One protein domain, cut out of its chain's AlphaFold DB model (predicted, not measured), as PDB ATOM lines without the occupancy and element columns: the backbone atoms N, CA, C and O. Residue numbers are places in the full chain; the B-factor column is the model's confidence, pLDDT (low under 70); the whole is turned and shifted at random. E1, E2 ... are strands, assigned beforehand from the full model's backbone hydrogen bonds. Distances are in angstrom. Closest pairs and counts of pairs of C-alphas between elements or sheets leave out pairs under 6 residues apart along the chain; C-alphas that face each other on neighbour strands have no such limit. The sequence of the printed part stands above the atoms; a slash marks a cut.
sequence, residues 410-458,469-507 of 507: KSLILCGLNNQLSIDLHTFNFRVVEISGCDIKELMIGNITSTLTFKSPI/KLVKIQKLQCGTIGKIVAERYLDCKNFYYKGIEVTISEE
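What this domain is: This is residues 410 to 458 and 469 to 507 of the 507 residues of an uncharacterized protein of Entamoeba histolytica (UniProt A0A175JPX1). The chain is wound in stacked turns, a short solenoid with two walls of parallel strands: E1, E3, E5 and the later parts of E6 and E7 make one wall, and E2, E4 and the earlier parts of E6 and E7 make the other. E6 and E7 fold over from one wall to the other and join the two walls at one end of the stack, while E1 and E2 stand at the other end. The printed part has 88 residues with seven named strands, E1 to E7 in order along the chain, and no named helix, an all-strand class. They form one branched, twisted parallel sheet. The whole is compact, with a radius of gyration of the C-alphas of 11.8 A, and spans 31 by 27 by 23 A.

How they stand to each other: E1, residues 411 to 415, is an edge strand and the parallel neighbour of E3, residues 430 to 436, at 8 degrees; N 414 and O 434 are 2.8 A apart. E2, residues 418 to 425, another edge strand, is parallel to E4, residues 439 to 445, at 6 degrees, with N 425 and O 444 at 2.7 A. E1 and E2 are apart. E3 has E1 on one side and E5, residues 448 to 455, on the other side, parallel at 8 degrees, with N 433 and O 451 at 2.8 A. E6, residues 471 to 486, has three neighbours in staggered pairing. On one side of it lie E4, beside residues 472 to 478, and E5, beside residues 480 to 486; N 443 and O 475 are 2.8 A apart, and so are N 452 and O 483. On the other side lies E7, residues 490 to 504, an edge strand, parallel at 7 degrees, with N 473 and O 491 at 2.9 A.

Where its parts are: E1 begins at C-alpha 411, (-22.075, -39.817, 20.703). E2 is 18.1 A from first to last C-alpha and bends by 60 degrees at residue 421; E3 is 16.7 A, E4 16.0 A. E5 is 17.0 A and bends by 50 degrees at residue 451. E6, the longest strand by residues, bends by 156 degrees at residue 482, and its ends are 9.9 A apart. E7 bends by 146 degrees at residue 499 and ends at C-alpha 504, (-36.907, -27.617, 11.665).

The domain as a whole: The C-alphas farthest apart are those of Thr 427 and Glu 507, 35.9 A. Residues 459 to 468 are not printed, in the link from E5 to E6; C-alphas 458 and 469 are 8.0 A apart across the cut. The links printed whole are tight. Mean pLDDT of the printed part is 72.3; residues 418 to 421, 456 to 458, 469 to 470 and 487 to 507 are under 70.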
ATOM      1  N   LYS A 410     -22.295 -44.308  21.258       80.00
ATOM      2  CA  LYS A 410     -22.890 -43.258  22.100       80.00
ATOM      3  C   LYS A 410     -23.061 -41.945  21.358       80.00
ATOM      4  O   LYS A 410     -24.191 -41.586  21.052       80.00
ATOM      5  N   SER A 411     -21.978 -41.216  21.118       84.06
ATOM      6  CA  SER A 411     -22.075 -39.817  20.703       84.06
ATOM      7  C   SER A 411     -20.967 -39.410  19.745       84.06
ATOM      8  O   SER A 411     -19.804 -39.727  20.007       84.06
ATOM      9  N   LEU A 412     -21.320 -38.642  18.721       85.38
ATOM     10  CA  LEU A 412     -20.401 -37.865  17.894       85.38
ATOM     11  C   LEU A 412     -20.648 -36.379  18.165       85.38
ATOM     12  O   LEU A 412     -21.790 -35.943  18.121       85.38
ATOM     13  N   ILE A 413     -19.602 -35.613  18.463       84.75
ATOM     14  CA  ILE A 413     -19.685 -34.156  18.613       84.75
ATOM     15  C   ILE A 413     -18.602 -33.532  17.738       84.75
ATOM     16  O   ILE A 413     -17.417 -33.805  17.950       84.75
ATOM     17  N   LEU A 414     -19.015 -32.708  16.779       85.25
ATOM     18  CA  LEU A 414     -18.160 -31.921  15.894       85.25
ATOM     19  C   LEU A 414     -18.424 -30.440  16.158       85.25
ATOM     20  O   LEU A 414     -19.567 -30.001  16.072       85.25
ATOM     21  N   CYS A 415     -17.393 -29.656  16.475       82.38
ATOM     22  CA  CYS A 415     -17.544 -28.207  16.589       82.38
ATOM     23  C   CYS A 415     -16.335 -27.459  16.022       82.38
ATOM     24  O   CYS A 415     -15.196 -27.804  16.344       82.38
ATOM     25  N   GLY A 416     -16.583 -26.426  15.207       74.81
ATOM     26  CA  GLY A 416     -15.554 -25.486  14.757       74.81
ATOM     27  C   GLY A 416     -14.506 -26.080  13.813       74.81
ATOM     28  O   GLY A 416     -13.335 -25.710  13.913       74.81
ATOM     29  N   LEU A 417     -14.878 -27.045  12.965       74.19
ATOM     30  CA  LEU A 417     -13.976 -27.657  11.982       74.19
ATOM     31  C   LEU A 417     -13.996 -26.855  10.677       74.19
ATOM     32  O   LEU A 417     -14.968 -26.959   9.947       74.19
ATOM     33  N   ASN A 418     -12.939 -26.105  10.354       65.06
ATOM     34  CA  ASN A 418     -12.920 -25.185   9.203       65.06
ATOM     35  C   ASN A 418     -11.839 -25.546   8.173       65.06
ATOM     36  O   ASN A 418     -10.890 -24.789   8.013       65.06
ATOM     37  N   ASN A 419     -11.938 -26.707   7.517       64.25
ATOM     38  CA  ASN A 419     -10.846 -27.212   6.664       64.25
ATOM     39  C   ASN A 419     -11.304 -28.017   5.428       64.25
ATOM     40  O   ASN A 419     -10.492 -28.753   4.871       64.25
ATOM     41  N   GLN A 420     -12.585 -27.957   5.024       66.44
ATOM     42  CA  GLN A 420     -13.134 -28.779   3.925       66.44
ATOM     43  C   GLN A 420     -12.710 -30.256   4.013       66.44
ATOM     44  O   GLN A 420     -12.305 -30.893   3.040       66.44
ATOM     45  N   LEU A 421     -12.765 -30.807   5.225       69.25
ATOM     46  CA  LEU A 421     -12.343 -32.180   5.473       69.25
ATOM     47  C   LEU A 421     -13.342 -33.157   4.846       69.25
ATOM     48  O   LEU A 421     -14.543 -32.897   4.841       69.25
ATOM     49  N   SER A 422     -12.842 -34.290   4.359       71.12
ATOM     50  CA  SER A 422     -13.659 -35.476   4.109       71.12
ATOM     51  C   SER A 422     -13.506 -36.406   5.314       71.12
ATOM     52  O   SER A 422     -12.399 -36.848   5.622       71.12
ATOM     53  N   ILE A 423     -14.598 -36.641   6.037       75.81
ATOM     54  CA  ILE A 423     -14.666 -37.455   7.250       75.81
ATOM     55  C   ILE A 423     -15.514 -38.686   6.940       75.81
ATOM     56  O   ILE A 423     -16.713 -38.570   6.693       75.81
ATOM     57  N   ASP A 424     -14.895 -39.863   6.993       74.94
ATOM     58  CA  ASP A 424     -15.591 -41.132   6.817       74.94
ATOM     59  C   ASP A 424     -15.776 -41.863   8.155       74.94
ATOM     60  O   ASP A 424     -14.822 -42.330   8.774       74.94
ATOM     61  N   LEU A 425     -17.029 -41.951   8.594       79.00
ATOM     62  CA  LEU A 425     -17.494 -42.669   9.775       79.00
ATOM     63  C   LEU A 425     -18.640 -43.635   9.430       79.00
ATOM     64  O   LEU A 425     -19.435 -43.967  10.314       79.00
ATOM     65  N   HIS A 426     -18.754 -44.101   8.179       78.69
ATOM     66  CA  HIS A 426     -19.863 -44.970   7.753       78.69
ATOM     67  C   HIS A 426     -19.943 -46.282   8.559       78.69
ATOM     68  O   HIS A 426     -21.026 -46.825   8.774       78.69
ATOM     69  N   THR A 427     -18.810 -46.771   9.074       74.31
ATOM     70  CA  THR A 427     -18.740 -47.977   9.917       74.31
ATOM     71  C   THR A 427     -19.147 -47.739  11.376       74.31
ATOM     72  O   THR A 427     -19.196 -48.685  12.169       74.31
ATOM     73  N   PHE A 428     -19.380 -46.489  11.783       74.56
ATOM     74  CA  PHE A 428     -19.724 -46.138  13.156       74.56
ATOM     75  C   PHE A 428     -21.218 -45.890  13.323       74.56
ATOM     76  O   PHE A 428     -21.804 -45.044  12.656       74.56
ATOM     77  N   ASN A 429     -21.799 -46.554  14.323       79.19
ATOM     78  CA  ASN A 429     -23.154 -46.268  14.778       79.19
ATOM     79  C   ASN A 429     -23.120 -45.370  16.018       79.19
ATOM     80  O   ASN A 429     -22.312 -45.572  16.938       79.19
ATOM     81  N   PHE A 430     -24.032 -44.406  16.061       81.75
ATOM     82  CA  PHE A 430     -24.158 -43.415  17.119       81.75
ATOM     83  C   PHE A 430     -25.577 -43.409  17.676       81.75
ATOM     84  O   PHE A 430     -26.545 -43.678  16.973       81.75
ATOM     85  N   ARG A 431     -25.718 -43.068  18.958       80.56
ATOM     86  CA  ARG A 431     -27.031 -42.721  19.503       80.56
ATOM     87  C   ARG A 431     -27.338 -41.264  19.180       80.56
ATOM     88  O   ARG A 431     -28.406 -40.974  18.660       80.56
ATOM     89  N   VAL A 432     -26.396 -40.368  19.467       81.94
ATOM     90  CA  VAL A 432     -26.544 -38.919  19.280       81.94
ATOM     91  C   VAL A 432     -25.397 -38.377  18.430       81.94
ATOM     92  O   VAL A 432     -24.248 -38.770  18.624       81.94
ATOM     93  N   VAL A 433     -25.688 -37.469  17.509       85.50
ATOM     94  CA  VAL A 433     -24.692 -36.728  16.733       85.50
ATOM     95  C   VAL A 433     -24.985 -35.240  16.870       85.50
ATOM     96  O   VAL A 433     -26.109 -34.822  16.633       85.50
ATOM     97  N   GLU A 434     -23.990 -34.443  17.247       88.00
ATOM     98  CA  GLU A 434     -24.085 -32.985  17.335       88.00
ATOM     99  C   GLU A 434     -23.008 -32.344  16.458       88.00
ATOM    100  O   GLU A 434     -21.830 -32.691  16.562       88.00
ATOM    101  N   ILE A 435     -23.403 -31.414  15.594       85.69
ATOM    102  CA  ILE A 435     -22.519 -30.702  14.668       85.69
ATOM    103  C   ILE A 435     -22.763 -29.208  14.839       85.69
ATOM    104  O   ILE A 435     -23.901 -28.760  14.732       85.69
ATOM    105  N   SER A 436     -21.712 -28.424  15.084       84.12
ATOM    106  CA  SER A 436     -21.856 -26.976  15.242       84.12
ATOM    107  C   SER A 436     -20.740 -26.153  14.606       84.12
ATOM    108  O   SER A 436     -19.562 -26.397  14.863       84.12
ATOM    109  N   GLY A 437     -21.104 -25.165  13.784       76.56
ATOM    110  CA  GLY A 437     -20.196 -24.253  13.070       76.56
ATOM    111  C   GLY A 437     -18.998 -24.938  12.416       76.56
ATOM    112  O   GLY A 437     -17.858 -24.659  12.777       76.56
ATOM    113  N   CYS A 438     -19.258 -25.887  11.517       79.00
ATOM    114  CA  CYS A 438     -18.232 -26.623  10.777       79.00
ATOM    115  C   CYS A 438     -18.355 -26.350   9.269       79.00
ATOM    116  O   CYS A 438     -19.471 -26.244   8.776       79.00
ATOM    117  N   ASP A 439     -17.228 -26.317   8.555       78.12
ATOM    118  CA  ASP A 439     -17.101 -26.333   7.091       78.12
ATOM    119  C   ASP A 439     -16.410 -27.636   6.636       78.12
ATOM    120  O   ASP A 439     -15.187 -27.812   6.757       78.12
ATOM    121  N   ILE A 440     -17.223 -28.588   6.169       77.62
ATOM    122  CA  ILE A 440     -16.845 -29.971   5.848       77.62
ATOM    123  C   ILE A 440     -17.156 -30.252   4.369       77.62
ATOM    124  O   ILE A 440     -18.237 -29.941   3.868       77.62
ATOM    125  N   LYS A 441     -16.217 -30.879   3.653       76.50
ATOM    126  CA  LYS A 441     -16.410 -31.259   2.246       76.50
ATOM    127  C   LYS A 441     -17.310 -32.482   2.136       76.50
ATOM    128  O   LYS A 441     -18.308 -32.462   1.428       76.50
ATOM    129  N   GLU A 442     -16.984 -33.538   2.864       78.19
ATOM    130  CA  GLU A 442     -17.772 -34.766   2.862       78.19
ATOM    131  C   GLU A 442     -17.839 -35.349   4.270       78.19
ATOM    132  O   GLU A 442     -16.827 -35.422   4.961       78.19
ATOM    133  N   LEU A 443     -19.024 -35.753   4.711       81.81
ATOM    134  CA  LEU A 443     -19.231 -36.414   5.991       81.81
ATOM    135  C   LEU A 443     -20.071 -37.667   5.759       81.81
ATOM    136  O   LEU A 443     -21.238 -37.571   5.396       81.81
ATOM    137  N   MET A 444     -19.477 -38.839   5.953       81.06
ATOM    138  CA  MET A 444     -20.187 -40.116   5.910       81.06
ATOM    139  C   MET A 444     -20.351 -40.639   7.334       81.06
ATOM    140  O   MET A 444     -19.384 -40.684   8.086       81.06
ATOM    141  N   ILE A 445     -21.560 -41.012   7.735       83.50
ATOM    142  CA  ILE A 445     -21.883 -41.491   9.083       83.50
ATOM    143  C   ILE A 445     -22.725 -42.762   8.953       83.50
ATOM    144  O   ILE A 445     -23.589 -42.855   8.082       83.50
ATOM    145  N   GLY A 446     -22.489 -43.752   9.816       82.12
ATOM    146  CA  GLY A 446     -23.354 -44.928   9.918       82.12
ATOM    147  C   GLY A 446     -24.724 -44.604  10.531       82.12
ATOM    148  O   GLY A 446     -25.272 -43.513  10.368       82.12
ATOM    149  N   ASN A 447     -25.312 -45.556  11.254       80.69
ATOM    150  CA  ASN A 447     -26.665 -45.393  11.791       80.69
ATOM    151  C   ASN A 447     -26.687 -44.483  13.029       80.69
ATOM    152  O   ASN A 447     -25.879 -44.640  13.946       80.69
ATOM    153  N   ILE A 448     -27.670 -43.583  13.091       82.94
ATOM    154  CA  ILE A 448     -27.955 -42.680  14.208       82.94
ATOM    155  C   ILE A 448     -29.293 -43.078  14.841       82.94
ATOM    156  O   ILE A 448     -30.361 -42.799  14.304       82.94
ATOM    157  N   THR A 449     -29.258 -43.725  16.005       81.75
ATOM    158  CA  THR A 449     -30.466 -44.339  16.587       81.75
ATOM    159  C   THR A 449     -31.374 -43.370  17.345       81.75
ATOM    160  O   THR A 449     -32.481 -43.758  17.699       81.75
ATOM    161  N   SER A 450     -30.917 -42.156  17.677       83.88
ATOM    162  CA  SER A 450     -31.716 -41.158  18.406       83.88
ATOM    163  C   SER A 450     -31.780 -39.841  17.650       83.88
ATOM    164  O   SER A 450     -32.799 -39.558  17.034       83.88
ATOM    165  N   THR A 451     -30.723 -39.024  17.694       82.25
ATOM    166  CA  THR A 451     -30.824 -37.618  17.271       82.25
ATOM    167  C   THR A 451     -29.565 -37.151  16.552       82.25
ATOM    168  O   THR A 451     -28.463 -37.353  17.059       82.25
ATOM    169  N   LEU A 452     -29.739 -36.510  15.397       84.75
ATOM    170  CA  LEU A 452     -28.739 -35.701  14.702       84.75
ATOM    171  C   LEU A 452     -29.101 -34.224  14.894       84.75
ATOM    172  O   LEU A 452     -30.199 -33.820  14.524       84.75
ATOM    173  N   THR A 453     -28.205 -33.432  15.475       83.94
ATOM    174  CA  THR A 453     -28.440 -32.021  15.794       83.94
ATOM    175  C   THR A 453     -27.411 -31.122  15.122       83.94
ATOM    176  O   THR A 453     -26.210 -31.323  15.302       83.94
ATOM    177  N   PHE A 454     -27.884 -30.100  14.414       81.94
ATOM    178  CA  PHE A 454     -27.070 -29.018  13.867       81.94
ATOM    179  C   PHE A 454     -27.295 -27.740  14.676       81.94
ATOM    180  O   PHE A 454     -28.441 -27.321  14.829       81.94
ATOM    181  N   LYS A 455     -26.216 -27.137  15.189       78.44
ATOM    182  CA  LYS A 455     -26.263 -25.906  15.998       78.44
ATOM    183  C   LYS A 455     -25.368 -24.812  15.423       78.44
ATOM    184  O   LYS A 455     -24.293 -25.099  14.892       78.44
ATOM    185  N   SER A 456     -25.747 -23.555  15.600       63.72
ATOM    186  CA  SER A 456     -24.849 -22.420  15.386       63.72
ATOM    187  C   SER A 456     -24.017 -22.175  16.654       63.72
ATOM    188  O   SER A 456     -24.569 -22.162  17.756       63.72
ATOM    189  N   PRO A 457     -22.682 -22.017  16.583       61.12
ATOM    190  CA  PRO A 457     -21.915 -21.606  17.746       61.12
ATOM    191  C   PRO A 457     -22.128 -20.108  17.987       61.12
ATOM    192  O   PRO A 457     -21.725 -19.284  17.169       61.12
ATOM    193  N   ILE A 458     -22.699 -19.749  19.138       54.22
ATOM    194  CA  ILE A 458     -22.727 -18.358  19.608       54.22
ATOM    195  C   ILE A 458     -21.308 -17.994  20.061       54.22
ATOM    196  O   ILE A 458     -20.801 -18.528  21.053       54.22
ATOM    197  N   LYS A 469     -21.613 -18.410  12.826       60.94
ATOM    198  CA  LYS A 469     -20.913 -19.285  11.873       60.94
ATOM    199  C   LYS A 469     -21.849 -20.375  11.370       60.94
ATOM    200  O   LYS A 469     -22.167 -21.317  12.097       60.94
ATOM    201  N   LEU A 470     -22.212 -20.269  10.096       65.00
ATOM    202  CA  LEU A 470     -23.033 -21.243   9.390       65.00
ATOM    203  C   LEU A 470     -22.377 -22.638   9.367       65.00
ATOM    204  O   LEU A 470     -21.159 -22.760   9.208       65.00
ATOM    205  N   VAL A 471     -23.175 -23.702   9.515       72.25
ATOM    206  CA  VAL A 471     -22.714 -25.076   9.275       72.25
ATOM    207  C   VAL A 471     -22.780 -25.347   7.777       72.25
ATOM    208  O   VAL A 471     -23.865 -25.385   7.203       72.25
ATOM    209  N   LYS A 472     -21.627 -25.571   7.148       73.88
ATOM    210  CA  LYS A 472     -21.499 -25.852   5.718       73.88
ATOM    211  C   LYS A 472     -21.007 -27.278   5.497       73.88
ATOM    212  O   LYS A 472     -19.913 -27.639   5.923       73.88
ATOM    213  N   ILE A 473     -21.813 -28.110   4.840       75.50
ATOM    214  CA  ILE A 473     -21.450 -29.500   4.529       75.50
ATOM    215  C   ILE A 473     -21.753 -29.786   3.059       75.50
ATOM    216  O   ILE A 473     -22.910 -29.913   2.680       75.50
ATOM    217  N   GLN A 474     -20.740 -29.924   2.201       75.12
ATOM    218  CA  GLN A 474     -21.008 -30.073   0.758       75.12
ATOM    219  C   GLN A 474     -21.676 -31.413   0.417       75.12
ATOM    220  O   GLN A 474     -22.535 -31.468  -0.464       75.12
ATOM    221  N   LYS A 475     -21.302 -32.487   1.118       74.12
ATOM    222  CA  LYS A 475     -21.914 -33.810   0.978       74.12
ATOM    223  C   LYS A 475     -22.031 -34.491   2.336       74.12
ATOM    224  O   LYS A 475     -21.033 -34.673   3.025       74.12
ATOM    225  N   LEU A 476     -23.240 -34.890   2.709       78.88
ATOM    226  CA  LEU A 476     -23.510 -35.640   3.930       78.88
ATOM    227  C   LEU A 476     -24.259 -36.924   3.577       78.88
ATOM    228  O   LEU A 476     -25.343 -36.882   2.996       78.88
ATOM    229  N   GLN A 477     -23.656 -38.062   3.910       78.75
ATOM    230  CA  GLN A 477     -24.259 -39.382   3.772       78.75
ATOM    231  C   GLN A 477     -24.441 -39.988   5.154       78.75
ATOM    232  O   GLN A 477     -23.483 -40.124   5.909       78.75
ATOM    233  N   CYS A 478     -25.666 -40.377   5.470       78.25
ATOM    234  CA  CYS A 478     -25.992 -41.042   6.719       78.25
ATOM    235  C   CYS A 478     -26.732 -42.348   6.429       78.25
ATOM    236  O   CYS A 478     -27.490 -42.429   5.462       78.25
ATOM    237  N   GLY A 479     -26.549 -43.351   7.291       78.56
ATOM    238  CA  GLY A 479     -27.389 -44.547   7.300       78.56
ATOM    239  C   GLY A 479     -28.824 -44.233   7.746       78.56
ATOM    240  O   GLY A 479     -29.480 -43.312   7.257       78.56
ATOM    241  N   THR A 480     -29.338 -44.989   8.715       74.94
ATOM    242  CA  THR A 480     -30.654 -44.695   9.303       74.94
ATOM    243  C   THR A 480     -30.563 -43.602  10.361       74.94
ATOM    244  O   THR A 480     -29.695 -43.693  11.229       74.94
ATOM    245  N   ILE A 481     -31.478 -42.630  10.353       74.81
ATOM    246  CA  ILE A 481     -31.550 -41.572  11.377       74.81
ATOM    247  C   ILE A 481     -32.909 -41.610  12.079       74.81
ATOM    248  O   ILE A 481     -33.941 -41.567  11.413       74.81
ATOM    249  N   GLY A 482     -32.906 -41.649  13.415       73.62
ATOM    250  CA  GLY A 482     -34.123 -41.514  14.223       73.62
ATOM    251  C   GLY A 482     -34.789 -40.148  14.030       73.62
ATOM    252  O   GLY A 482     -35.853 -40.062  13.428       73.62
ATOM    253  N   LYS A 483     -34.130 -39.083  14.506       78.12
ATOM    254  CA  LYS A 483     -34.616 -37.698  14.444       78.12
ATOM    255  C   LYS A 483     -33.532 -36.723  13.983       78.12
ATOM    256  O   LYS A 483     -32.392 -36.817  14.442       78.12
ATOM    257  N   ILE A 484     -33.902 -35.752  13.147       78.75
ATOM    258  CA  ILE A 484     -33.049 -34.612  12.771       78.75
ATOM    259  C   ILE A 484     -33.571 -33.333  13.435       78.75
ATOM    260  O   ILE A 484     -34.771 -33.068  13.409       78.75
ATOM    261  N   VAL A 485     -32.658 -32.551  14.015       79.19
ATOM    262  CA  VAL A 485     -32.899 -31.212  14.565       79.19
ATOM    263  C   VAL A 485     -31.898 -30.252  13.933       79.19
ATOM    264  O   VAL A 485     -30.692 -30.497  14.001       79.19
ATOM    265  N   ALA A 486     -32.369 -29.167  13.328       70.31
ATOM    266  CA  ALA A 486     -31.505 -28.143  12.751       70.31
ATOM    267  C   ALA A 486     -31.925 -26.744  13.211       70.31
ATOM    268  O   ALA A 486     -33.107 -26.411  13.173       70.31
ATOM    269  N   GLU A 487     -30.947 -25.939  13.624       63.59
ATOM    270  CA  GLU A 487     -31.092 -24.485  13.757       63.59
ATOM    271  C   GLU A 487     -30.943 -23.812  12.372       63.59
ATOM    272  O   GLU A 487     -30.376 -24.415  11.460       63.59
ATOM    273  N   ARG A 488     -31.426 -22.567  12.225       56.38
ATOM    274  CA  ARG A 488     -31.581 -21.740  10.993       56.38
ATOM    275  C   ARG A 488     -30.396 -21.660   9.993       56.38
ATOM    276  O   ARG A 488     -30.526 -21.015   8.959       56.38
ATOM    277  N   TYR A 489     -29.251 -22.295  10.249       61.47
ATOM    278  CA  TYR A 489     -27.976 -22.053   9.563       61.47
ATOM    279  C   TYR A 489     -27.279 -23.345   9.082       61.47
ATOM    280  O   TYR A 489     -26.139 -23.622   9.467       61.47
ATOM    281  N   LEU A 490     -27.946 -24.139   8.234       69.06
ATOM    282  CA  LEU A 490     -27.365 -25.312   7.560       69.06
ATOM    283  C   LEU A 490     -27.309 -25.104   6.033       69.06
ATOM    284  O   LEU A 490     -28.346 -25.068   5.380       69.06
ATOM    285  N   ASP A 491     -26.105 -25.041   5.453       65.56
ATOM    286  CA  ASP A 491     -25.859 -25.097   3.999       65.56
ATOM    287  C   ASP A 491     -25.332 -26.492   3.651       65.56
ATOM    288  O   ASP A 491     -24.138 -26.785   3.796       65.56
ATOM    289  N   CYS A 492     -26.243 -27.381   3.242       66.12
ATOM    290  CA  CYS A 492     -25.900 -28.721   2.779       66.12
ATOM    291  C   CYS A 492     -26.321 -28.935   1.324       66.12
ATOM    292  O   CYS A 492     -27.506 -29.062   1.029       66.12
ATOM    293  N   LYS A 493     -25.343 -29.009   0.409       61.72
ATOM    294  CA  LYS A 493     -25.610 -29.124  -1.038       61.72
ATOM    295  C   LYS A 493     -26.145 -30.495  -1.450       61.72
ATOM    296  O   LYS A 493     -26.943 -30.583  -2.372       61.72
ATOM    297  N   ASN A 494     -25.677 -31.558  -0.796       56.91
ATOM    298  CA  ASN A 494     -26.068 -32.934  -1.082       56.91
ATOM    299  C   ASN A 494     -26.293 -33.691   0.231       56.91
ATOM    300  O   ASN A 494     -25.324 -34.100   0.879       56.91
ATOM    301  N   PHE A 495     -27.556 -33.898   0.608       69.06
ATOM    302  CA  PHE A 495     -27.928 -34.613   1.827       69.06
ATOM    303  C   PHE A 495     -28.631 -35.933   1.495       69.06
ATOM    304  O   PHE A 495     -29.746 -35.940   0.980       69.06
ATOM    305  N   TYR A 496     -27.977 -37.058   1.799       66.56
ATOM    306  CA  TYR A 496     -28.508 -38.405   1.585       66.56
ATOM    307  C   TYR A 496     -28.763 -39.071   2.938       66.56
ATOM    308  O   TYR A 496     -27.819 -39.392   3.665       66.56
ATOM    309  N   TYR A 497     -30.034 -39.289   3.278       65.69
ATOM    310  CA  TYR A 497     -30.424 -39.941   4.527       65.69
ATOM    311  C   TYR A 497     -31.653 -40.838   4.341       65.69
ATOM    312  O   TYR A 497     -32.482 -40.601   3.464       65.69
ATOM    313  N   LYS A 498     -31.785 -41.860   5.197       55.81
ATOM    314  CA  LYS A 498     -32.962 -42.739   5.269       55.81
ATOM    315  C   LYS A 498     -33.552 -42.666   6.685       55.81
ATOM    316  O   LYS A 498     -33.181 -43.451   7.554       55.81
ATOM    317  N   GLY A 499     -34.367 -41.646   6.959       56.66
ATOM    318  CA  GLY A 499     -34.839 -41.298   8.312       56.66
ATOM    319  C   GLY A 499     -36.357 -41.351   8.494       56.66
ATOM    320  O   GLY A 499     -37.082 -41.592   7.535       56.66
ATOM    321  N   ILE A 500     -36.805 -41.151   9.738       50.88
ATOM    322  CA  ILE A 500     -38.211 -41.316  10.163       50.88
ATOM    323  C   ILE A 500     -38.902 -39.961  10.421       50.88
ATOM    324  O   ILE A 500     -40.085 -39.828  10.127       50.88
ATOM    325  N   GLU A 501     -38.185 -38.949  10.934       50.47
ATOM    326  CA  GLU A 501     -38.769 -37.655  11.334       50.47
ATOM    327  C   GLU A 501     -37.763 -36.488  11.194       50.47
ATOM    328  O   GLU A 501     -36.591 -36.609  11.575       50.47
ATOM    329  N   VAL A 502     -38.223 -35.337  10.682       55.56
ATOM    330  CA  VAL A 502     -37.443 -34.093  10.546       55.56
ATOM    331  C   VAL A 502     -38.154 -32.966  11.292       55.56
ATOM    332  O   VAL A 502     -39.315 -32.686  11.011       55.56
ATOM    333  N   THR A 503     -37.461 -32.301  12.221       55.22
ATOM    334  CA  THR A 503     -37.969 -31.094  12.887       55.22
ATOM    335  C   THR A 503     -37.041 -29.917  12.587       55.22
ATOM    336  O   THR A 503     -35.881 -29.915  13.004       55.22
ATOM    337  N   ILE A 504     -37.558 -28.915  11.874       53.28
ATOM    338  CA  ILE A 504     -36.907 -27.617  11.665       53.28
ATOM    339  C   ILE A 504     -37.640 -26.634  12.577       53.28
ATOM    340  O   ILE A 504     -38.855 -26.501  12.466       53.28
ATOM    341  N   SER A 505     -36.943 -26.019  13.532       43.56
ATOM    342  CA  SER A 505     -37.551 -24.999  14.390       43.56
ATOM    343  C   SER A 505     -37.507 -23.648  13.676       43.56
ATOM    344  O   SER A 505     -36.427 -23.066  13.550       43.56
ATOM    345  N   GLU A 506     -38.662 -23.180  13.206       37.44
ATOM    346  CA  GLU A 506     -38.906 -21.770  12.893       37.44
ATOM    347  C   GLU A 506     -39.231 -21.036  14.202       37.44
ATOM    348  O   GLU A 506     -40.200 -21.359  14.883       37.44
ATOM    349  N   GLU A 507     -38.413 -20.056  14.556       37.69
ATOM    350  CA  GLU A 507     -38.933 -18.689  14.702       37.69
ATOM    351  C   GLU A 507     -38.360 -17.886  13.557       37.69
ATOM    352  O   GLU A 507     -37.538 -18.500  12.833       37.69
TER     353      GLU A 507